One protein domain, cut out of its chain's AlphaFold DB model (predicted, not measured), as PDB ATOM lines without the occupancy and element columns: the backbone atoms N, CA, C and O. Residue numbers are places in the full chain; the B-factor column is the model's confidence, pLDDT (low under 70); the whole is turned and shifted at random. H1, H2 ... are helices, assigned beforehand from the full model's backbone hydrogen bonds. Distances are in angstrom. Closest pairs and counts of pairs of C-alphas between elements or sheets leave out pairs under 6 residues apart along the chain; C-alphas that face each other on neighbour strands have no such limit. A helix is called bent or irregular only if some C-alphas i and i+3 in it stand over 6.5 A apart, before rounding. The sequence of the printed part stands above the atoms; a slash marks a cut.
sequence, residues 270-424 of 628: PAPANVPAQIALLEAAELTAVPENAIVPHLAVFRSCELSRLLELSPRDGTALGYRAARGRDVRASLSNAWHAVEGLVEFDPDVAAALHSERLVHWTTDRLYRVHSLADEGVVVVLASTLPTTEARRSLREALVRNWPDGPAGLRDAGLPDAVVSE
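What this domain is: This is residues 270 to 424 of the 628 residues of an uncharacterized protein of Planctomycetaceae bacterium (UniProt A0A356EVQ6). Two helices that meet over part of their length, H2 with its residues 296 to 303 and H6, make the middle of a compact, rounded domain: H1, H3 and H4 pack round H2, while H5, H7 and H8 pack on H6. H5, H6 and H7 form an up-and-down bundle, and the two groups meet mainly where H2 touches H6. The printed part has 155 residues with eight named helices, H1 to H8 in chain order, and no named strand; its class is all helix. The radius of gyration of the C-alphas is 14.3 A, and the spans are 39 by 34 by 31 A.

How they stand to each other: Start at H1, residues 272 to 282, which touches H2, residues 292 to 310, opposite ways at a steep tilt of 50 degrees; their closest C-alphas, Gln 278 and Ile 295, are 6.5 A apart. Next look at H3, residues 329 to 342: it touches H2 at a steep tilt of 39 degrees, the same way, with C-alphas 298 and 338 closest at 5.2 A. H4, residues 350 to 356, touches H1, where C-alphas 276 and 355 are closest at 5.4 A. Go on to H5, residues 359 to 370, and H6, residues 375 to 385, a helical hairpin at a shallow tilt of 28 degrees, with C-alphas 365 and 385 closest at 6.3 A. H6 and H7, residues 391 to 403, form another helical hairpin at 16 degrees, with C-alphas 385 and 393 closest at 6.1 A. H2 and H6 are the hubs, touching four helices each; residues 296 to 303 of H2 touch H6, and C-alphas 300 and 384 are closest at 4.4 A. H8, residues 410 to 414, touches H6, with C-alphas 376 and 411 closest at 4.1 A. In H3, H4, H5, H7 and H8 every O i to N i+4 pair is within hydrogen-bond range; the counts are 5 of 7 in H1, 13 of 15 in H2 and 4 of 7 in H6.

Where its parts are: Find C-alpha 272 at (75.499, 8.321, 41.213), where H1 begins. H2 runs 26.3 A from C-alpha 292 at (71.647, 6.170, 56.955) to C-alpha 310; H3 measures 20.5 A, H7 18.5 A and H5 16.9 A. H1 and H6 are irregular: C-alphas 273 and 276 are 7.4 A apart, and C-alphas 377 and 380 are 8.1 A apart. H8 ends at C-alpha 414, (86.918, 2.628, 60.000).

The domain as a whole: The C-alphas of Pro 350 and Pro 406, the two farthest apart, are 40.4 A apart. The printed part has no cut. The link from H2 to H3, residues 311 to 328, is long. Look for pLDDT under 70 at residues 285 to 290 and 315 to 329; the mean of the printed part is 85.3.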
ATOM      1  N   PRO A 270      74.040   2.257  45.590       92.69
ATOM      2  CA  PRO A 270      75.161   3.174  45.399       92.69
ATOM      3  C   PRO A 270      75.295   3.619  43.936       92.69
ATOM      4  O   PRO A 270      76.346   3.472  43.341       92.69
ATOM      5  N   ALA A 271      74.249   4.161  43.320       93.81
ATOM      6  CA  ALA A 271      74.306   4.715  41.973       93.81
ATOM      7  C   ALA A 271      74.478   6.241  42.041       93.81
ATOM      8  O   ALA A 271      73.713   6.887  42.759       93.81
ATOM      9  N   PRO A 272      75.384   6.861  41.259       94.62
ATOM     10  CA  PRO A 272      75.499   8.321  41.213       94.62
ATOM     11  C   PRO A 272      74.170   9.029  40.906       94.62
ATOM     12  O   PRO A 272      73.847  10.039  41.522       94.62
ATOM     13  N   ALA A 273      73.338   8.445  40.035       94.12
ATOM     14  CA  ALA A 273      72.008   8.964  39.707       94.12
ATOM     15  C   ALA A 273      71.025   8.994  40.900       94.12
ATOM     16  O   ALA A 273      69.997   9.665  40.827       94.12
ATOM     17  N   ASN A 274      71.320   8.279  41.992       96.06
ATOM     18  CA  ASN A 274      70.525   8.306  43.218       96.06
ATOM     19  C   ASN A 274      70.898   9.456  44.155       96.06
ATOM     20  O   ASN A 274      70.177   9.656  45.123       96.06
ATOM     21  N   VAL A 275      71.976  10.213  43.918       95.94
ATOM     22  CA  VAL A 275      72.440  11.237  44.872       95.94
ATOM     23  C   VAL A 275      71.347  12.237  45.270       95.94
ATOM     24  O   VAL A 275      71.132  12.400  46.473       95.94
ATOM     25  N   PRO A 276      70.612  12.878  44.338       95.25
ATOM     26  CA  PRO A 276      69.589  13.846  44.740       95.25
ATOM     27  C   PRO A 276      68.448  13.187  45.529       95.25
ATOM     28  O   PRO A 276      67.980  13.727  46.531       95.25
ATOM     29  N   ALA A 277      68.060  11.972  45.133       94.88
ATOM     30  CA  ALA A 277      67.051  11.172  45.816       94.88
ATOM     31  C   ALA A 277      67.495  10.758  47.233       94.88
ATOM     32  O   ALA A 277      66.719  10.837  48.179       94.88
ATOM     33  N   GLN A 278      68.756  10.363  47.396       94.88
ATOM     34  CA  GLN A 278      69.358   9.991  48.674       94.88
ATOM     35  C   GLN A 278      69.416  11.169  49.646       94.88
ATOM     36  O   GLN A 278      69.077  11.001  50.814       94.88
ATOM     37  N   ILE A 279      69.773  12.364  49.166       93.56
ATOM     38  CA  ILE A 279      69.731  13.591  49.975       93.56
ATOM     39  C   ILE A 279      68.294  13.874  50.434       93.56
ATOM     40  O   ILE A 279      68.069  14.117  51.618       93.56
ATOM     41  N   ALA A 280      67.309  13.764  49.536       91.31
ATOM     42  CA  ALA A 280      65.901  13.961  49.887       91.31
ATOM     43  C   ALA A 280      65.387  12.938  50.922       91.31
ATOM     44  O   ALA A 280      64.605  13.292  51.805       91.31
ATOM     45  N   LEU A 281      65.841  11.680  50.849       90.81
ATOM     46  CA  LEU A 281      65.505  10.646  51.835       90.81
ATOM     47  C   LEU A 281      66.103  10.942  53.218       90.81
ATOM     48  O   LEU A 281      65.443  10.689  54.223       90.81
ATOM     49  N   LEU A 282      67.321  11.489  53.286       89.19
ATOM     50  CA  LEU A 282      68.000  11.806  54.548       89.19
ATOM     51  C   LEU A 282      67.336  12.948  55.337       89.19
ATOM     52  O   LEU A 282      67.382  12.955  56.565       89.19
ATOM     53  N   GLU A 283      66.681  13.893  54.662       83.81
ATOM     54  CA  GLU A 283      65.954  14.993  55.317       83.81
ATOM     55  C   GLU A 283      64.689  14.538  56.069       83.81
ATOM     56  O   GLU A 283      64.091  15.303  56.828       83.81
ATOM     57  N   ALA A 284      64.245  13.299  55.867       73.88
ATOM     58  CA  ALA A 284      63.022  12.789  56.459       73.88
ATOM     59  C   ALA A 284      63.235  12.313  57.907       73.88
ATOM     60  O   ALA A 284      63.536  11.149  58.158       73.88
ATOM     61  N   ALA A 285      62.996  13.198  58.878       57.09
ATOM     62  CA  ALA A 285      63.159  12.907  60.310       57.09
ATOM     63  C   ALA A 285      62.285  11.750  60.854       57.09
ATOM     64  O   ALA A 285      62.582  11.210  61.918       57.09
ATOM     65  N   GLU A 286      61.211  11.373  60.151       53.12
ATOM     66  CA  GLU A 286      60.213  10.389  60.608       53.12
ATOM     67  C   GLU A 286      60.320   9.014  59.925       53.12
ATOM     68  O   GLU A 286      59.661   8.059  60.345       53.12
ATOM     69  N   LEU A 287      61.162   8.865  58.896       55.50
ATOM     70  CA  LEU A 287      61.352   7.578  58.232       55.50
ATOM     71  C   LEU A 287      62.344   6.721  59.034       55.50
ATOM     72  O   LEU A 287      63.521   6.622  58.704       55.50
ATOM     73  N   THR A 288      61.841   5.996  60.033       52.44
ATOM     74  CA  THR A 288      62.574   4.953  60.786       52.44
ATOM     75  C   THR A 288      63.199   3.845  59.915       52.44
ATOM     76  O   THR A 288      63.896   2.978  60.436       52.44
ATOM     77  N   ALA A 289      62.965   3.863  58.598       58.28
ATOM     78  CA  ALA A 289      63.409   2.875  57.623       58.28
ATOM     79  C   ALA A 289      64.485   3.371  56.633       58.28
ATOM     80  O   ALA A 289      64.887   2.575  55.786       58.28
ATOM     81  N   VAL A 290      64.947   4.634  56.677       69.25
ATOM     82  CA  VAL A 290      66.052   5.056  55.788       69.25
ATOM     83  C   VAL A 290      67.374   4.511  56.333       69.25
ATOM     84  O   VAL A 290      67.748   4.833  57.463       69.25
ATOM     85  N   PRO A 291      68.119   3.699  55.566       75.62
ATOM     86  CA  PRO A 291      69.393   3.165  56.018       75.62
ATOM     87  C   PRO A 291      70.483   4.241  55.896       75.62
ATOM     88  O   PRO A 291      71.270   4.226  54.949       75.62
ATOM     89  N   GLU A 292      70.561   5.167  56.863       84.50
ATOM     90  CA  GLU A 292      71.647   6.170  56.955       84.50
ATOM     91  C   GLU A 292      73.026   5.501  56.808       84.50
ATOM     92  O   GLU A 292      73.888   5.980  56.074       84.50
ATOM     93  N   ASN A 293      73.192   4.323  57.420       82.25
ATOM     94  CA  ASN A 293      74.414   3.517  57.368       82.25
ATOM     95  C   ASN A 293      74.790   3.009  55.965       82.25
ATOM     96  O   ASN A 293      75.916   2.552  55.787       82.25
ATOM     97  N   ALA A 294      73.873   3.059  54.996       85.38
ATOM     98  CA  ALA A 294      74.148   2.786  53.588       85.38
ATOM     99  C   ALA A 294      74.359   4.094  52.811       85.38
ATOM    100  O   ALA A 294      75.361   4.251  52.119       85.38
ATOM    101  N   ILE A 295      73.458   5.067  52.977       92.94
ATOM    102  CA  ILE A 295      73.455   6.298  52.176       92.94
ATOM    103  C   ILE A 295      74.650   7.209  52.493       92.94
ATOM    104  O   ILE A 295      75.314   7.698  51.581       92.94
ATOM    105  N   VAL A 296      74.950   7.447  53.772       94.00
ATOM    106  CA  VAL A 296      76.007   8.392  54.175       94.00
ATOM    107  C   VAL A 296      77.390   7.969  53.651       94.00
ATOM    108  O   VAL A 296      78.088   8.827  53.102       94.00
ATOM    109  N   PRO A 297      77.791   6.679  53.709       92.50
ATOM    110  CA  PRO A 297      78.994   6.207  53.024       92.50
ATOM    111  C   PRO A 297      79.010   6.486  51.514       92.50
ATOM    112  O   PRO A 297      80.054   6.876  50.990       92.50
ATOM    113  N   HIS A 298      77.882   6.307  50.813       94.56
ATOM    114  CA  HIS A 298      77.801   6.572  49.372       94.56
ATOM    115  C   HIS A 298      78.090   8.047  49.082       94.56
ATOM    116  O   HIS A 298      78.972   8.368  48.285       94.56
ATOM    117  N   LEU A 299      77.412   8.947  49.802       96.56
ATOM    118  CA  LEU A 299      77.604  10.389  49.663       96.56
ATOM    119  C   LEU A 299      79.040  10.808  49.998       96.56
ATOM    120  O   LEU A 299      79.602  11.633  49.284       96.56
ATOM    121  N   ALA A 300      79.667  10.220  51.024       95.00
ATOM    122  CA  ALA A 300      81.058  10.513  51.373       95.00
ATOM    123  C   ALA A 300      82.031  10.151  50.235       95.00
ATOM    124  O   ALA A 300      82.919  10.941  49.906       95.00
ATOM    125  N   VAL A 301      81.842   8.995  49.589       93.75
ATOM    126  CA  VAL A 301      82.659   8.571  48.438       93.75
ATOM    127  C   VAL A 301      82.403   9.452  47.217       93.75
ATOM    128  O   VAL A 301      83.354   9.910  46.584       93.75
ATOM    129  N   PHE A 302      81.143   9.749  46.897       95.25
ATOM    130  CA  PHE A 302      80.813  10.580  45.737       95.25
ATOM    131  C   PHE A 302      81.319  12.018  45.905       95.25
ATOM    132  O   PHE A 302      81.931  12.567  44.987       95.25
ATOM    133  N   ARG A 303      81.187  12.596  47.108       93.94
ATOM    134  CA  ARG A 303      81.800  13.885  47.460       93.94
ATOM    135  C   ARG A 303      83.318  13.851  47.374       93.94
ATOM    136  O   ARG A 303      83.904  14.784  46.838       93.94
ATOM    137  N   SER A 304      83.953  12.790  47.869       92.81
ATOM    138  CA  SER A 304      85.402  12.589  47.761       92.81
ATOM    139  C   SER A 304      85.876  12.576  46.310       92.81
ATOM    140  O   SER A 304      86.889  13.198  45.987       92.81
ATOM    141  N   CYS A 305      85.151  11.891  45.424       91.69
ATOM    142  CA  CYS A 305      85.475  11.836  43.999       91.69
ATOM    143  C   CYS A 305      85.338  13.212  43.344       91.69
ATOM    144  O   CYS A 305      86.257  13.659  42.659       91.69
ATOM    145  N   GLU A 306      84.243  13.920  43.625       90.75
ATOM    146  CA  GLU A 306      84.026  15.262  43.082       90.75
ATOM    147  C   GLU A 306      85.061  16.267  43.607       90.75
ATOM    148  O   GLU A 306      85.636  17.050  42.853       90.75
ATOM    149  N   LEU A 307      85.401  16.192  44.893       89.94
ATOM    150  CA  LEU A 307      86.460  17.001  45.481       89.94
ATOM    151  C   LEU A 307      87.837  16.677  44.885       89.94
ATOM    152  O   LEU A 307      88.625  17.586  44.627       89.94
ATOM    153  N   SER A 308      88.130  15.398  44.644       89.81
ATOM    154  CA  SER A 308      89.373  14.977  43.988       89.81
ATOM    155  C   SER A 308      89.483  15.573  42.595       89.81
ATOM    156  O   SER A 308      90.554  16.037  42.224       89.81
ATOM    157  N   ARG A 309      88.372  15.636  41.855       87.25
ATOM    158  CA  ARG A 309      88.303  16.287  40.546       87.25
ATOM    159  C   ARG A 309      88.586  17.787  40.650       87.25
ATOM    160  O   ARG A 309      89.447  18.287  39.931       87.25
ATOM    161  N   LEU A 310      87.935  18.483  41.585       86.12
ATOM    162  CA  LEU A 310      88.132  19.921  41.829       86.12
ATOM    163  C   LEU A 310      89.568  20.278  42.246       86.12
ATOM    164  O   LEU A 310      90.045  21.373  41.954       86.12
ATOM    165  N   LEU A 311      90.249  19.366  42.938       87.31
ATOM    166  CA  LEU A 311      91.635  19.510  43.387       87.31
ATOM    167  C   LEU A 311      92.650  18.822  42.453       87.31
ATOM    168  O   LEU A 311      93.836  18.769  42.771       87.31
ATOM    169  N   GLU A 312      92.203  18.257  41.329       87.75
ATOM    170  CA  GLU A 312      93.026  17.476  40.393       87.75
ATOM    171  C   GLU A 312      93.853  16.356  41.065       87.75
ATOM    172  O   GLU A 312      94.952  15.999  40.621       87.75
ATOM    173  N   LEU A 313      93.334  15.784  42.151       87.25
ATOM    174  CA  LEU A 313      93.955  14.696  42.899       87.25
ATOM    175  C   LEU A 313      93.744  13.361  42.188       87.25
ATOM    176  O   LEU A 313      92.799  13.171  41.426       87.25
ATOM    177  N   SER A 314      94.650  12.416  42.444       73.62
ATOM    178  CA  SER A 314      94.481  11.060  41.928       73.62
ATOM    179  C   SER A 314      93.319  10.413  42.668       73.62
ATOM    180  O   SER A 314      93.356  10.414  43.905       73.62
ATOM    181  N   PRO A 315      92.386   9.750  41.968       62.72
ATOM    182  CA  PRO A 315      91.676   8.656  42.597       62.72
ATOM    183  C   PRO A 315      92.745   7.637  43.006       62.72
ATOM    184  O   PRO A 315      93.500   7.147  42.167       62.72
ATOM    185  N   ARG A 316      92.904   7.387  44.308       62.94
ATOM    186  CA  ARG A 316      93.632   6.195  44.747       62.94
ATOM    187  C   ARG A 316      92.633   5.056  44.675       62.94
ATOM    188  O   ARG A 316      91.581   5.152  45.300       62.94
ATOM    189  N   ASP A 317      92.964   4.011  43.924       51.00
ATOM    190  CA  ASP A 317      92.139   2.812  43.852       51.00
ATOM    191  C   ASP A 317      91.858   2.319  45.276       51.00
ATOM    192  O   ASP A 317      92.779   1.933  46.006       51.00
ATOM    193  N   GLY A 318      90.585   2.313  45.682       47.22
ATOM    194  CA  GLY A 318      90.163   1.773  46.978       47.22
ATOM    195  C   GLY A 318      90.553   0.298  47.167       47.22
ATOM    196  O   GLY A 318      90.538  -0.208  48.284       47.22
ATOM    197  N   THR A 319      90.950  -0.385  46.088       43.59
ATOM    198  CA  THR A 319      91.457  -1.762  46.065       43.59
ATOM    199  C   THR A 319      92.964  -1.876  46.348       43.59
ATOM    200  O   THR A 319      93.404  -2.931  46.804       43.59
ATOM    201  N   ALA A 320      93.763  -0.823  46.125       39.22
ATOM    202  CA  ALA A 320      95.222  -0.850  46.300       39.22
ATOM    203  C   ALA A 320      95.666  -0.655  47.762       39.22
ATOM    204  O   ALA A 320      96.740  -1.111  48.164       39.22
ATOM    205  N   LEU A 321      94.828  -0.027  48.586       43.69
ATOM    206  CA  LEU A 321      95.042   0.084  50.024       43.69
ATOM    207  C   LEU A 321      94.326  -1.077  50.702       43.69
ATOM    208  O   LEU A 321      93.119  -1.048  50.911       43.69
ATOM    209  N   GLY A 322      95.074  -2.133  51.028       42.25
ATOM    210  CA  GLY A 322      94.579  -3.227  51.854       42.25
ATOM    211  C   GLY A 322      94.069  -2.689  53.190       42.25
ATOM    212  O   GLY A 322      94.853  -2.549  54.124       42.25
ATOM    213  N   TYR A 323      92.769  -2.389  53.263       43.91
ATOM    214  CA  TYR A 323      92.085  -1.857  54.438       43.91
ATOM    215  C   TYR A 323      92.364  -2.738  55.656       43.91
ATOM    216  O   TYR A 323      91.773  -3.808  55.836       43.91
ATOM    217  N   ARG A 324      93.286  -2.289  56.509       40.91
ATOM    218  CA  ARG A 324      93.642  -2.935  57.772       40.91
ATOM    219  C   ARG A 324      92.968  -2.190  58.924       40.91
ATOM    220  O   ARG A 324      93.585  -1.312  59.504       40.91
ATOM    221  N   ALA A 325      91.741  -2.568  59.286       35.84
ATOM    222  CA  ALA A 325      91.172  -2.288  60.616       35.84
ATOM    223  C   ALA A 325      89.956  -3.182  60.931       35.84
ATOM    224  O   ALA A 325      89.422  -3.861  60.048       35.84
ATOM    225  N   ALA A 326      89.570  -3.246  62.206       40.03
ATOM    226  CA  ALA A 326      88.668  -4.223  62.812       40.03
ATOM    227  C   ALA A 326      87.330  -3.583  63.247       40.03
ATOM    228  O   ALA A 326      87.348  -2.531  63.858       40.03
ATOM    229  N   ARG A 327      86.209  -4.307  63.036       43.28
ATOM    230  CA  ARG A 327      84.778  -3.906  63.187       43.28
ATOM    231  C   ARG A 327      84.245  -2.956  62.089       43.28
ATOM    232  O   ARG A 327      85.011  -2.328  61.382       43.28
ATOM    233  N   GLY A 328      82.921  -2.999  61.857       58.91
ATOM    234  CA  GLY A 328      82.218  -2.197  60.830       58.91
ATOM    235  C   GLY A 328      82.042  -2.830  59.434       58.91
ATOM    236  O   GLY A 328      82.267  -2.162  58.428       58.91
ATOM    237  N   ARG A 329      81.653  -4.117  59.328       63.53
ATOM    238  CA  ARG A 329      81.511  -4.815  58.021       63.53
ATOM    239  C   ARG A 329      80.561  -4.115  57.036       63.53
ATOM    240  O   ARG A 329      80.866  -4.090  55.849       63.53
ATOM    241  N   ASP A 330      79.470  -3.536  57.528       74.25
ATOM    242  CA  ASP A 330      78.402  -3.005  56.671       74.25
ATOM    243  C   ASP A 330      78.771  -1.645  56.058       74.25
ATOM    244  O   ASP A 330      78.598  -1.438  54.857       74.25
ATOM    245  N   VAL A 331      79.389  -0.753  56.846       77.81
ATOM    246  CA  VAL A 331      79.935   0.526  56.349       77.81
ATOM    247  C   VAL A 331      81.026   0.264  55.311       77.81
ATOM    248  O   VAL A 331      81.034   0.886  54.254       77.81
ATOM    249  N   ARG A 332      81.898  -0.725  55.550       76.19
ATOM    250  CA  ARG A 332      82.949  -1.107  54.594       76.19
ATOM    251  C   ARG A 332      82.387  -1.630  53.278       76.19
ATOM    252  O   ARG A 332      82.873  -1.243  52.220       76.19
ATOM    253  N   ALA A 333      81.399  -2.519  53.340       82.50
ATOM    254  CA  ALA A 333      80.742  -3.024  52.141       82.50
ATOM    255  C   ALA A 333      80.095  -1.874  51.353       82.50
ATOM    256  O   ALA A 333      80.261  -1.800  50.140       82.50
ATOM    257  N   SER A 334      79.452  -0.935  52.052       85.56
ATOM    258  CA  SER A 334      78.829   0.245  51.440       85.56
ATOM    259  C   SER A 334      79.860   1.168  50.778       85.56
ATOM    260  O   SER A 334      79.684   1.542  49.621       85.56
ATOM    261  N   LEU A 335      80.984   1.463  51.447       84.75
ATOM    262  CA  LEU A 335      82.101   2.224  50.863       84.75
ATOM    263  C   LEU A 335      82.671   1.533  49.616       84.75
ATOM    264  O   LEU A 335      82.899   2.185  48.600       84.75
ATOM    265  N   SER A 336      82.882   0.214  49.677       85.50
ATOM    266  CA  SER A 336      83.395  -0.569  48.544       85.50
ATOM    267  C   SER A 336      82.437  -0.535  47.354       85.50
ATOM    268  O   SER A 336      82.873  -0.334  46.223       85.50
ATOM    269  N   ASN A 337      81.135  -0.705  47.595       88.75
ATOM    270  CA  ASN A 337      80.131  -0.673  46.536       88.75
ATOM    271  C   ASN A 337      80.016   0.727  45.911       88.75
ATOM    272  O   ASN A 337      79.902   0.837  44.692       88.75
ATOM    273  N   ALA A 338      80.100   1.788  46.721       89.25
ATOM    274  CA  ALA A 338      80.129   3.164  46.231       89.25
ATOM    275  C   ALA A 338      81.354   3.442  45.358       89.25
ATOM    276  O   ALA A 338      81.211   4.048  44.301       89.25
ATOM    277  N   TRP A 339      82.535   2.953  45.748       89.12
ATOM    278  CA  TRP A 339      83.747   3.075  44.935       89.12
ATOM    279  C   TRP A 339      83.615   2.377  43.582       89.12
ATOM    280  O   TRP A 339      83.937   2.980  42.563       89.12
ATOM    281  N   HIS A 340      83.079   1.153  43.548       89.62
ATOM    282  CA  HIS A 340      82.834   0.448  42.285       89.62
ATOM    283  C   HIS A 340      81.856   1.184  41.366       89.62
ATOM    284  O   HIS A 340      81.979   1.106  40.148       89.62
ATOM    285  N   ALA A 341      80.899   1.920  41.926       90.31
ATOM    286  CA  ALA A 341      79.925   2.656  41.133       90.31
ATOM    287  C   ALA A 341      80.474   3.925  40.463       90.31
ATOM    288  O   ALA A 341      79.852   4.441  39.534       90.31
ATOM    289  N   VAL A 342      81.619   4.428  40.926       89.25
ATOM    290  CA  VAL A 342      82.320   5.586  40.341       89.25
ATOM    291  C   VAL A 342      83.660   5.205  39.718       89.25
ATOM    292  O   VAL A 342      84.391   6.065  39.230       89.25
ATOM    293  N   GLU A 343      83.993   3.916  39.702       85.94
ATOM    294  CA  GLU A 343      85.209   3.407  39.086       85.94
ATOM    295  C   GLU A 343      85.195   3.697  37.578       85.94
ATOM    296  O   GLU A 343      84.270   3.330  36.854       85.94
ATOM    297  N   GLY A 344      86.215   4.413  37.099       83.50
ATOM    298  CA  GLY A 344      86.300   4.848  35.702       83.50
ATOM    299  C   GLY A 344      85.372   6.010  35.325       83.50
ATOM    300  O   GLY A 344      85.382   6.428  34.165       83.50
ATOM    301  N   LEU A 345      84.604   6.562  36.271       85.44
ATOM    302  CA  LEU A 345      83.799   7.756  36.033       85.44
ATOM    303  C   LEU A 345      84.713   8.985  35.921       85.44
ATOM    304  O   LEU A 345      85.491   9.281  36.825       85.44
ATOM    305  N   VAL A 346      84.617   9.703  34.800       83.81
ATOM    306  CA  VAL A 346      85.420  10.914  34.555       83.81
ATOM    307  C   VAL A 346      84.788  12.140  35.213       83.81
ATOM    308  O   VAL A 346      85.488  12.965  35.797       83.81
ATOM    309  N   GLU A 347      83.466  12.261  35.115       87.75
ATOM    310  CA  GLU A 347      82.698  13.379  35.656       87.75
ATOM    311  C   GLU A 347      81.291  12.904  36.026       87.75
ATOM    312  O   GLU A 347      80.757  11.973  35.415       87.75
ATOM    313  N   PHE A 348      80.703  13.527  37.045       90.38
ATOM    314  CA  PHE A 348      79.308  13.303  37.398       90.38
ATOM    315  C   PHE A 348      78.373  14.013  36.420       90.38
ATOM    316  O   PHE A 348      78.717  15.036  35.832       90.38
ATOM    317  N   ASP A 349      77.157  13.485  36.293       90.75
ATOM    318  CA  ASP A 349      76.065  14.215  35.656       90.75
ATOM    319  C   ASP A 349      75.866  15.588  36.348       90.75
ATOM    320  O   ASP A 349      76.001  15.656  37.577       90.75
ATOM    321  N   PRO A 350      75.573  16.680  35.612       90.44
ATOM    322  CA  PRO A 350      75.429  18.015  36.194       90.44
ATOM    323  C   PRO A 350      74.445  18.093  37.364       90.44
ATOM    324  O   PRO A 350      74.730  18.793  38.337       90.44
ATOM    325  N   ASP A 351      73.336  17.349  37.317       89.62
ATOM    326  CA  ASP A 351      72.334  17.351  38.388       89.62
ATOM    327  C   ASP A 351      72.862  16.632  39.635       89.62
ATOM    328  O   ASP A 351      72.640  17.061  40.771       89.62
ATOM    329  N   VAL A 352      73.638  15.562  39.431       93.06
ATOM    330  CA  VAL A 352      74.326  14.836  40.507       93.06
ATOM    331  C   VAL A 352      75.392  15.720  41.149       93.06
ATOM    332  O   VAL A 352      75.435  15.832  42.375       93.06
ATOM    333  N   ALA A 353      76.218  16.391  40.344       91.38
ATOM    334  CA  ALA A 353      77.225  17.327  40.835       91.38
ATOM    335  C   ALA A 353      76.575  18.483  41.614       91.38
ATOM    336  O   ALA A 353      76.977  18.770  42.742       91.38
ATOM    337  N   ALA A 354      75.519  19.099  41.075       90.19
ATOM    338  CA  ALA A 354      74.781  20.162  41.751       90.19
ATOM    339  C   ALA A 354      74.207  19.699  43.099       90.19
ATOM    340  O   ALA A 354      74.328  20.407  44.098       90.19
ATOM    341  N   ALA A 355      73.654  18.486  43.167       92.69
ATOM    342  CA  ALA A 355      73.131  17.926  44.410       92.69
ATOM    343  C   ALA A 355      74.230  17.640  45.449       92.69
ATOM    344  O   ALA A 355      74.056  17.962  46.626       92.69
ATOM    345  N   LEU A 356      75.392  17.126  45.026       93.00
ATOM    346  CA  LEU A 356      76.573  16.971  45.885       93.00
ATOM    347  C   LEU A 356      77.070  18.311  46.449       93.00
ATOM    348  O   LEU A 356      77.746  18.328  47.474       93.00
ATOM    349  N   HIS A 357      76.772  19.423  45.784       88.50
ATOM    350  CA  HIS A 357      77.092  20.778  46.225       88.50
ATOM    351  C   HIS A 357      75.868  21.532  46.758       88.50
ATOM    352  O   HIS A 357      75.910  22.748  46.879       88.50
ATOM    353  N   SER A 358      74.765  20.853  47.064       90.69
ATOM    354  CA  SER A 358      73.538  21.530  47.483       90.69
ATOM    355  C   SER A 358      73.598  22.015  48.933       90.69
ATOM    356  O   SER A 358      74.169  21.361  49.808       90.69
ATOM    357  N   GLU A 359      72.920  23.132  49.212       90.75
ATOM    358  CA  GLU A 359      72.702  23.616  50.584       90.75
ATOM    359  C   GLU A 359      71.963  22.578  51.442       90.75
ATOM    360  O   GLU A 359      72.248  22.449  52.627       90.75
ATOM    361  N   ARG A 360      71.077  21.783  50.822       91.44
ATOM    362  CA  ARG A 360      70.353  20.665  51.451       91.44
ATOM    363  C   ARG A 360      71.304  19.670  52.119       91.44
ATOM    364  O   ARG A 360      71.155  19.366  53.300       91.44
ATOM    365  N   LEU A 361      72.321  19.206  51.386       93.12
ATOM    366  CA  LEU A 361      73.315  18.273  51.919       93.12
ATOM    367  C   LEU A 361      74.152  18.904  53.036       93.12
ATOM    368  O   LEU A 361      74.420  18.247  54.044       93.12
ATOM    369  N   VAL A 362      74.566  20.164  52.864       92.62
ATOM    370  CA  VAL A 362      75.349  20.888  53.875       92.62
ATOM    371  C   VAL A 362      74.553  21.009  55.170       92.62
ATOM    372  O   VAL A 362      75.044  20.565  56.205       92.62
ATOM    373  N   HIS A 363      73.320  21.509  55.091       92.12
ATOM    374  CA  HIS A 363      72.439  21.711  56.237       92.12
ATOM    375  C   HIS A 363      72.118  20.399  56.959       92.12
ATOM    376  O   HIS A 363      72.254  20.309  58.176       92.12
ATOM    377  N   TRP A 364      71.772  19.340  56.218       93.38
ATOM    378  CA  TRP A 364      71.550  18.028  56.827       93.38
ATOM    379  C   TRP A 364      72.802  17.526  57.560       93.38
ATOM    380  O   TRP A 364      72.719  17.035  58.687       93.38
ATOM    381  N   THR A 365      73.981  17.677  56.946       94.56
ATOM    382  CA  THR A 365      75.243  17.209  57.531       94.56
ATOM    383  C   THR A 365      75.598  17.994  58.796       94.56
ATOM    384  O   THR A 365      75.989  17.387  59.795       94.56
ATOM    385  N   THR A 366      75.453  19.323  58.790       93.88
ATOM    386  CA  THR A 366      75.755  20.182  59.946       93.88
ATOM    387  C   THR A 366      74.794  19.912  61.102       93.88
ATOM    388  O   THR A 366      75.248  19.695  62.230       93.88
ATOM    389  N   ASP A 367      73.496  19.773  60.828       93.06
ATOM    390  CA  ASP A 367      72.493  19.374  61.822       93.06
ATOM    391  C   ASP A 367      72.773  17.980  62.400       93.06
ATOM    392  O   ASP A 367      72.675  17.760  63.617       93.06
ATOM    393  N   ARG A 368      73.158  17.017  61.552       92.81
ATOM    394  CA  ARG A 368      73.469  15.653  61.992       92.81
ATOM    395  C   ARG A 368      74.727  15.610  62.853       92.81
ATOM    396  O   ARG A 368      74.736  14.876  63.845       92.81
ATOM    397  N   LEU A 369      75.745  16.420  62.546       94.69
ATOM    398  CA  LEU A 369      76.971  16.542  63.343       94.69
ATOM    399  C   LEU A 369      76.701  16.988  64.781       94.69
ATOM    400  O   LEU A 369      77.389  16.517  65.687       94.69
ATOM    401  N   TYR A 370      75.702  17.840  65.035       91.94
ATOM    402  CA  TYR A 370      75.317  18.209  66.406       91.94
ATOM    403  C   TYR A 370      74.811  17.014  67.223       91.94
ATOM    404  O   TYR A 370      74.968  16.996  68.443       91.94
ATOM    405  N   ARG A 371      74.261  15.997  66.550       91.38
ATOM    406  CA  ARG A 371      73.690  14.786  67.156       91.38
ATOM    407  C   ARG A 371      74.651  13.598  67.176       91.38
ATOM    408  O   ARG A 371      74.238  12.519  67.576       91.38
ATOM    409  N   VAL A 372      75.904  13.766  66.749       92.38
ATOM    410  CA  VAL A 372      76.926  12.712  66.858       92.38
ATOM    411  C   VAL A 372      77.377  12.590  68.311       92.38
ATOM    412  O   VAL A 372      77.916  13.562  68.870       92.38
ATOM    413  N   HIS A 373      77.171  11.401  68.887       90.31
ATOM    414  CA  HIS A 373      77.521  11.067  70.276       90.31
ATOM    415  C   HIS A 373      78.768  10.183  70.401       90.31
ATOM    416  O   HIS A 373      79.304  10.063  71.500       90.31
ATOM    417  N   SER A 374      79.163   9.513  69.314       92.94
ATOM    418  CA  SER A 374      80.254   8.535  69.287       92.94
ATOM    419  C   SER A 374      80.903   8.509  67.906       92.94
ATOM    420  O   SER A 374      80.223   8.293  66.900       92.94
ATOM    421  N   LEU A 375      82.226   8.677  67.834       92.56
ATOM    422  CA  LEU A 375      82.958   8.488  66.574       92.56
ATOM    423  C   LEU A 375      82.965   7.025  66.126       92.56
ATOM    424  O   LEU A 375      83.056   6.767  64.929       92.56
ATOM    425  N   ALA A 376      82.876   6.074  67.061       88.50
ATOM    426  CA  ALA A 376      82.918   4.648  66.747       88.50
ATOM    427  C   ALA A 376      81.696   4.189  65.936       88.50
ATOM    428  O   ALA A 376      81.830   3.334  65.065       88.50
ATOM    429  N   ASP A 377      80.528   4.773  66.209       85.50
ATOM    430  CA  ASP A 377      79.270   4.386  65.566       85.50
ATOM    431  C   ASP A 377      78.905   5.322  64.407       85.50
ATOM    432  O   ASP A 377      78.378   4.882  63.388       85.50
ATOM    433  N   GLU A 378      79.216   6.615  64.537       90.56
ATOM    434  CA  GLU A 378      78.741   7.666  63.628       90.56
ATOM    435  C   GLU A 378      79.892   8.387  62.899       90.56
ATOM    436  O   GLU A 378      79.696   9.448  62.299       90.56
ATOM    437  N   GLY A 379      81.101   7.814  62.912       91.75
ATOM    438  CA  GLY A 379      82.298   8.400  62.301       91.75
ATOM    439  C   GLY A 379      82.126   8.762  60.824       91.75
ATOM    440  O   GLY A 379      82.692   9.751  60.369       91.75
ATOM    441  N   VAL A 380      81.279   8.040  60.084       92.69
ATOM    442  CA  VAL A 380      81.016   8.311  58.661       92.69
ATOM    443  C   VAL A 380      80.349   9.666  58.404       92.69
ATOM    444  O   VAL A 380      80.604  10.274  57.369       92.69
ATOM    445  N   VAL A 381      79.575  10.201  59.355       95.19
ATOM    446  CA  VAL A 381      79.004  11.556  59.249       95.19
ATOM    447  C   VAL A 381      80.117  12.606  59.325       95.19
ATOM    448  O   VAL A 381      80.130  13.562  58.553       95.19
ATOM    449  N   VAL A 382      81.095  12.398  60.212       96.56
ATOM    450  CA  VAL A 382      82.285  13.258  60.333       96.56
ATOM    451  C   VAL A 382      83.149  13.164  59.074       96.56
ATOM    452  O   VAL A 382      83.651  14.180  58.594       96.56
ATOM    453  N   VAL A 383      83.273  11.967  58.494       95.75
ATOM    454  CA  VAL A 383      83.966  11.757  57.218       95.75
ATOM    455  C   VAL A 383      83.257  12.478  56.072       95.75
ATOM    456  O   VAL A 383      83.921  13.211  55.345       95.75
ATOM    457  N   LEU A 384      81.933  12.367  55.936       96.75
ATOM    458  CA  LEU A 384      81.170  13.132  54.944       96.75
ATOM    459  C   LEU A 384      81.383  14.640  55.130       96.75
ATOM    460  O   LEU A 384      81.737  15.330  54.175       96.75
ATOM    461  N   ALA A 385      81.253  15.146  56.358       97.00
ATOM    462  CA  ALA A 385      81.471  16.558  56.659       97.00
ATOM    463  C   ALA A 385      82.882  17.039  56.298       97.00
ATOM    464  O   ALA A 385      83.045  18.156  55.815       97.00
ATOM    465  N   SER A 386      83.898  16.182  56.452       96.94
ATOM    466  CA  SER A 386      85.276  16.495  56.054       96.94
ATOM    467  C   SER A 386      85.450  16.735  54.550       96.94
ATOM    468  O   SER A 386      86.493  17.231  54.145       96.94
ATOM    469  N   THR A 387      84.461  16.397  53.717       95.69
ATOM    470  CA  THR A 387      84.474  16.612  52.255       95.69
ATOM    471  C   THR A 387      83.721  17.876  51.814       95.69
ATOM    472  O   THR A 387      83.647  18.177  50.616       95.69
ATOM    473  N   LEU A 388      83.112  18.601  52.758       93.94
ATOM    474  CA  LEU A 388      82.291  19.782  52.500       93.94
ATOM    475  C   LEU A 388      83.121  21.049  52.744       93.94
ATOM    476  O   LEU A 388      83.347  21.417  53.895       93.94
ATOM    477  N   PRO A 389      83.574  21.749  51.688       91.25
ATOM    478  CA  PRO A 389      84.432  22.919  51.827       91.25
ATOM    479  C   PRO A 389      83.615  24.175  52.166       91.25
ATOM    480  O   PRO A 389      83.801  25.196  51.522       91.25
ATOM    481  N   THR A 390      82.692  24.130  53.129       91.19
ATOM    482  CA  THR A 390      81.884  25.294  53.544       91.19
ATOM    483  C   THR A 390      82.255  25.738  54.954       91.19
ATOM    484  O   THR A 390      82.714  24.940  55.777       91.19
ATOM    485  N   THR A 391      82.060  27.022  55.261       89.75
ATOM    486  CA  THR A 391      82.369  27.559  56.594       89.75
ATOM    487  C   THR A 391      81.525  26.861  57.657       89.75
ATOM    488  O   THR A 391      82.038  26.473  58.709       89.75
ATOM    489  N   GLU A 392      80.233  26.672  57.383       90.81
ATOM    490  CA  GLU A 392      79.313  26.021  58.313       90.81
ATOM    491  C   GLU A 392      79.761  24.590  58.630       90.81
ATOM    492  O   GLU A 392      79.913  24.244  59.803       90.81
ATOM    493  N   ALA A 393      80.095  23.800  57.601       93.38
ATOM    494  CA  ALA A 393      80.593  22.441  57.780       93.38
ATOM    495  C   ALA A 393      81.885  22.409  58.605       93.38
ATOM    496  O   ALA A 393      81.977  21.623  59.547       93.38
ATOM    497  N   ARG A 394      82.855  23.293  58.328       93.38
ATOM    498  CA  ARG A 394      84.109  23.395  59.101       93.38
ATOM    499  C   ARG A 394      83.869  23.697  60.575       93.38
ATOM    500  O   ARG A 394      84.465  23.052  61.442       93.38
ATOM    501  N   ARG A 395      82.985  24.654  60.870       93.06
ATOM    502  CA  ARG A 395      82.638  25.040  62.245       93.06
ATOM    503  C   ARG A 395      82.000  23.872  62.996       93.06
ATOM    504  O   ARG A 395      82.507  23.487  64.052       93.06
ATOM    505  N   SER A 396      80.945  23.277  62.435       95.19
ATOM    506  CA  SER A 396      80.237  22.146  63.049       95.19
ATOM    507  C   SER A 396      81.142  20.921  63.199       95.19
ATOM    508  O   SER A 396      81.090  20.226  64.215       95.19
ATOM    509  N   LEU A 397      82.026  20.677  62.227       96.00
ATOM    510  CA  LEU A 397      83.019  19.610  62.276       96.00
ATOM    511  C   LEU A 397      83.990  19.802  63.447       96.00
ATOM    512  O   LEU A 397      84.198  18.868  64.222       96.00
ATOM    513  N   ARG A 398      84.570  20.999  63.609       95.00
ATOM    514  CA  ARG A 398      85.474  21.307  64.730       95.00
ATOM    515  C   ARG A 398      84.788  21.064  66.072       95.00
ATOM    516  O   ARG A 398      85.374  20.443  66.957       95.00
ATOM    517  N   GLU A 399      83.550  21.527  66.223       95.00
ATOM    518  CA  GLU A 399      82.755  21.328  67.439       95.00
ATOM    519  C   GLU A 399      82.487  19.842  67.718       95.00
ATOM    520  O   GLU A 399      82.650  19.386  68.854       95.00
ATOM    521  N   ALA A 400      82.135  19.066  66.688       96.44
ATOM    522  CA  ALA A 400      81.924  17.626  66.801       96.44
ATOM    523  C   ALA A 400      83.213  16.867  67.161       96.44
ATOM    524  O   ALA A 400      83.174  15.978  68.014       96.44
ATOM    525  N   LEU A 401      84.355  17.243  66.575       96.62
ATOM    526  CA  LEU A 401      85.663  16.661  66.890       96.62
ATOM    527  C   LEU A 401      86.085  16.960  68.329       96.62
ATOM    528  O   LEU A 401      86.524  16.056  69.027       96.62
ATOM    529  N   VAL A 402      85.926  18.200  68.805       94.94
ATOM    530  CA  VAL A 402      86.236  18.560  70.202       94.94
ATOM    531  C   VAL A 402      85.356  17.780  71.177       94.94
ATOM    532  O   VAL A 402      85.852  17.279  72.187       94.94
ATOM    533  N   ARG A 403      84.054  17.672  70.883       94.69
ATOM    534  CA  ARG A 403      83.091  16.975  71.743       94.69
ATOM    535  C   ARG A 403      83.406  15.486  71.874       94.69
ATOM    536  O   ARG A 403      83.338  14.962  72.981       94.69
ATOM    537  N   ASN A 404      83.781  14.843  70.769       95.06
ATOM    538  CA  ASN A 404      84.046  13.405  70.711       95.06
ATOM    539  C   ASN A 404      85.552  13.063  70.692       95.06
ATOM    540  O   ASN A 404      85.937  11.935  70.401       95.06
ATOM    541  N   TRP A 405      86.424  14.017  71.041       94.69
ATOM    542  CA  TRP A 405      87.875  13.796  71.117       94.69
ATOM    543  C   TRP A 405      88.273  12.596  72.002       94.69
ATOM    544  O   TRP A 405      89.200  11.869  71.624       94.69
ATOM    545  N   PRO A 406      87.606  12.330  73.150       92.31
ATOM    546  CA  PRO A 406      87.907  11.165  73.989       92.31
ATOM    547  C   PRO A 406      87.768   9.802  73.304       92.31
ATOM    548  O   PRO A 406      88.421   8.860  73.749       92.31
ATOM    549  N   ASP A 407      86.955   9.688  72.251       92.81
ATOM    550  CA  ASP A 407      86.695   8.414  71.565       92.81
ATOM    551  C   ASP A 407      87.922   7.905  70.795       92.81
ATOM    552  O   ASP A 407      88.055   6.711  70.518       92.81
ATOM    553  N   GLY A 408      88.840   8.814  70.456       93.69
ATOM    554  CA  GLY A 408      89.971   8.524  69.585       93.69
ATOM    555  C   GLY A 408      89.592   8.466  68.095       93.69
ATOM    556  O   GLY A 408      88.419   8.486  67.725       93.69
ATOM    557  N   PRO A 409      90.589   8.364  67.200       94.75
ATOM    558  CA  PRO A 409      90.372   8.436  65.753       94.75
ATOM    559  C   PRO A 409      89.909   7.122  65.108       94.75
ATOM    560  O   PRO A 409      89.731   7.079  63.892       94.75
ATOM    561  N   ALA A 410      89.756   6.031  65.869       91.25
ATOM    562  CA  ALA A 410      89.501   4.699  65.309       91.25
ATOM    563  C   ALA A 410      88.246   4.666  64.421       91.25
ATOM    564  O   ALA A 410      88.312   4.179  63.296       91.25
ATOM    565  N   GLY A 411      87.152   5.287  64.868       90.44
ATOM    566  CA  GLY A 411      85.920   5.363  64.083       90.44
ATOM    567  C   GLY A 411      86.049   6.166  62.782       90.44
ATOM    568  O   GLY A 411      85.405   5.838  61.791       90.44
ATOM    569  N   LEU A 412      86.941   7.165  62.732       93.81
ATOM    570  CA  LEU A 412      87.240   7.897  61.492       93.81
ATOM    571  C   LEU A 412      88.048   7.043  60.513       93.81
ATOM    572  O   LEU A 412      87.819   7.119  59.307       93.81
ATOM    573  N   ARG A 413      88.959   6.208  61.031       91.06
ATOM    574  CA  ARG A 413      89.706   5.234  60.223       91.06
ATOM    575  C   ARG A 413      88.790   4.174  59.634       91.06
ATOM    576  O   ARG A 413      88.862   3.903  58.439       91.06
ATOM    577  N   ASP A 414      87.893   3.626  60.447       85.75
ATOM    578  CA  ASP A 414      86.918   2.628  60.000       85.75
ATOM    579  C   ASP A 414      85.931   3.205  58.975       85.75
ATOM    580  O   ASP A 414      85.520   2.508  58.047       85.75
ATOM    581  N   ALA A 415      85.608   4.495  59.097       88.25
ATOM    582  CA  ALA A 415      84.812   5.243  58.132       88.25
ATOM    583  C   ALA A 415      85.596   5.693  56.881       88.25
ATOM    584  O   ALA A 415      85.003   6.260  55.964       88.25
ATOM    585  N   GLY A 416      86.904   5.422  56.819       87.44
ATOM    586  CA  GLY A 416      87.709   5.552  55.611       87.44
ATOM    587  C   GLY A 416      88.728   6.697  55.577       87.44
ATOM    588  O   GLY A 416      89.440   6.822  54.586       87.44
ATOM    589  N   LEU A 417      88.868   7.528  56.612       90.88
ATOM    590  CA  LEU A 417      89.942   8.533  56.632       90.88
ATOM    591  C   LEU A 417      91.286   7.941  57.095       90.88
ATOM    592  O   LEU A 417      91.314   7.152  58.038       90.88
ATOM    593  N   PRO A 418      92.425   8.378  56.525       89.38
ATOM    594  CA  PRO A 418      92.567   9.312  55.396       89.38
ATOM    595  C   PRO A 418      92.546   8.642  54.005       89.38
ATOM    596  O   PRO A 418      92.621   9.328  52.983       89.38
ATOM    597  N   ASP A 419      92.482   7.314  53.959       84.25
ATOM    598  CA  ASP A 419      92.793   6.510  52.776       84.25
ATOM    599  C   ASP A 419      91.670   6.466  51.731       84.25
ATOM    600  O   ASP A 419      91.886   6.791  50.562       84.25
ATOM    601  N   ALA A 420      90.471   6.079  52.164       83.69
ATOM    602  CA  ALA A 420      89.275   5.849  51.356       83.69
ATOM    603  C   ALA A 420      88.636   7.119  50.823       83.69
ATOM    604  O   ALA A 420      88.016   7.109  49.768       83.69
ATOM    605  N   VAL A 421      88.670   8.166  51.641       90.19
ATOM    606  CA  VAL A 421      87.918   9.395  51.436       90.19
ATOM    607  C   VAL A 421      88.910  10.542  51.447       90.19
ATOM    608  O   VAL A 421      89.797  10.641  52.296       90.19
ATOM    609  N   VAL A 422      88.776  11.405  50.456       91.00
ATOM    610  CA  VAL A 422      89.519  12.646  50.339       91.00
ATOM    611  C   VAL A 422      88.741  13.711  51.085       91.00
ATOM    612  O   VAL A 422      87.607  14.023  50.730       91.00
ATOM    613  N   SER A 423      89.360  14.257  52.124       94.12
ATOM    614  CA  SER A 423      88.861  15.434  52.816       94.12
ATOM    615  C   SER A 423      89.294  16.712  52.103       94.12
ATOM    616  O   SER A 423      90.297  16.760  51.384       94.12
ATOM    617  N   GLU A 424      88.509  17.764  52.297       93.56
ATOM    618  CA  GLU A 424      88.829  19.105  51.832       93.56
ATOM    619  C   GLU A 424      90.021  19.665  52.634       93.56
ATOM    620  O   GLU A 424      90.167  19.327  53.809       93.56
TER     621      GLU A 424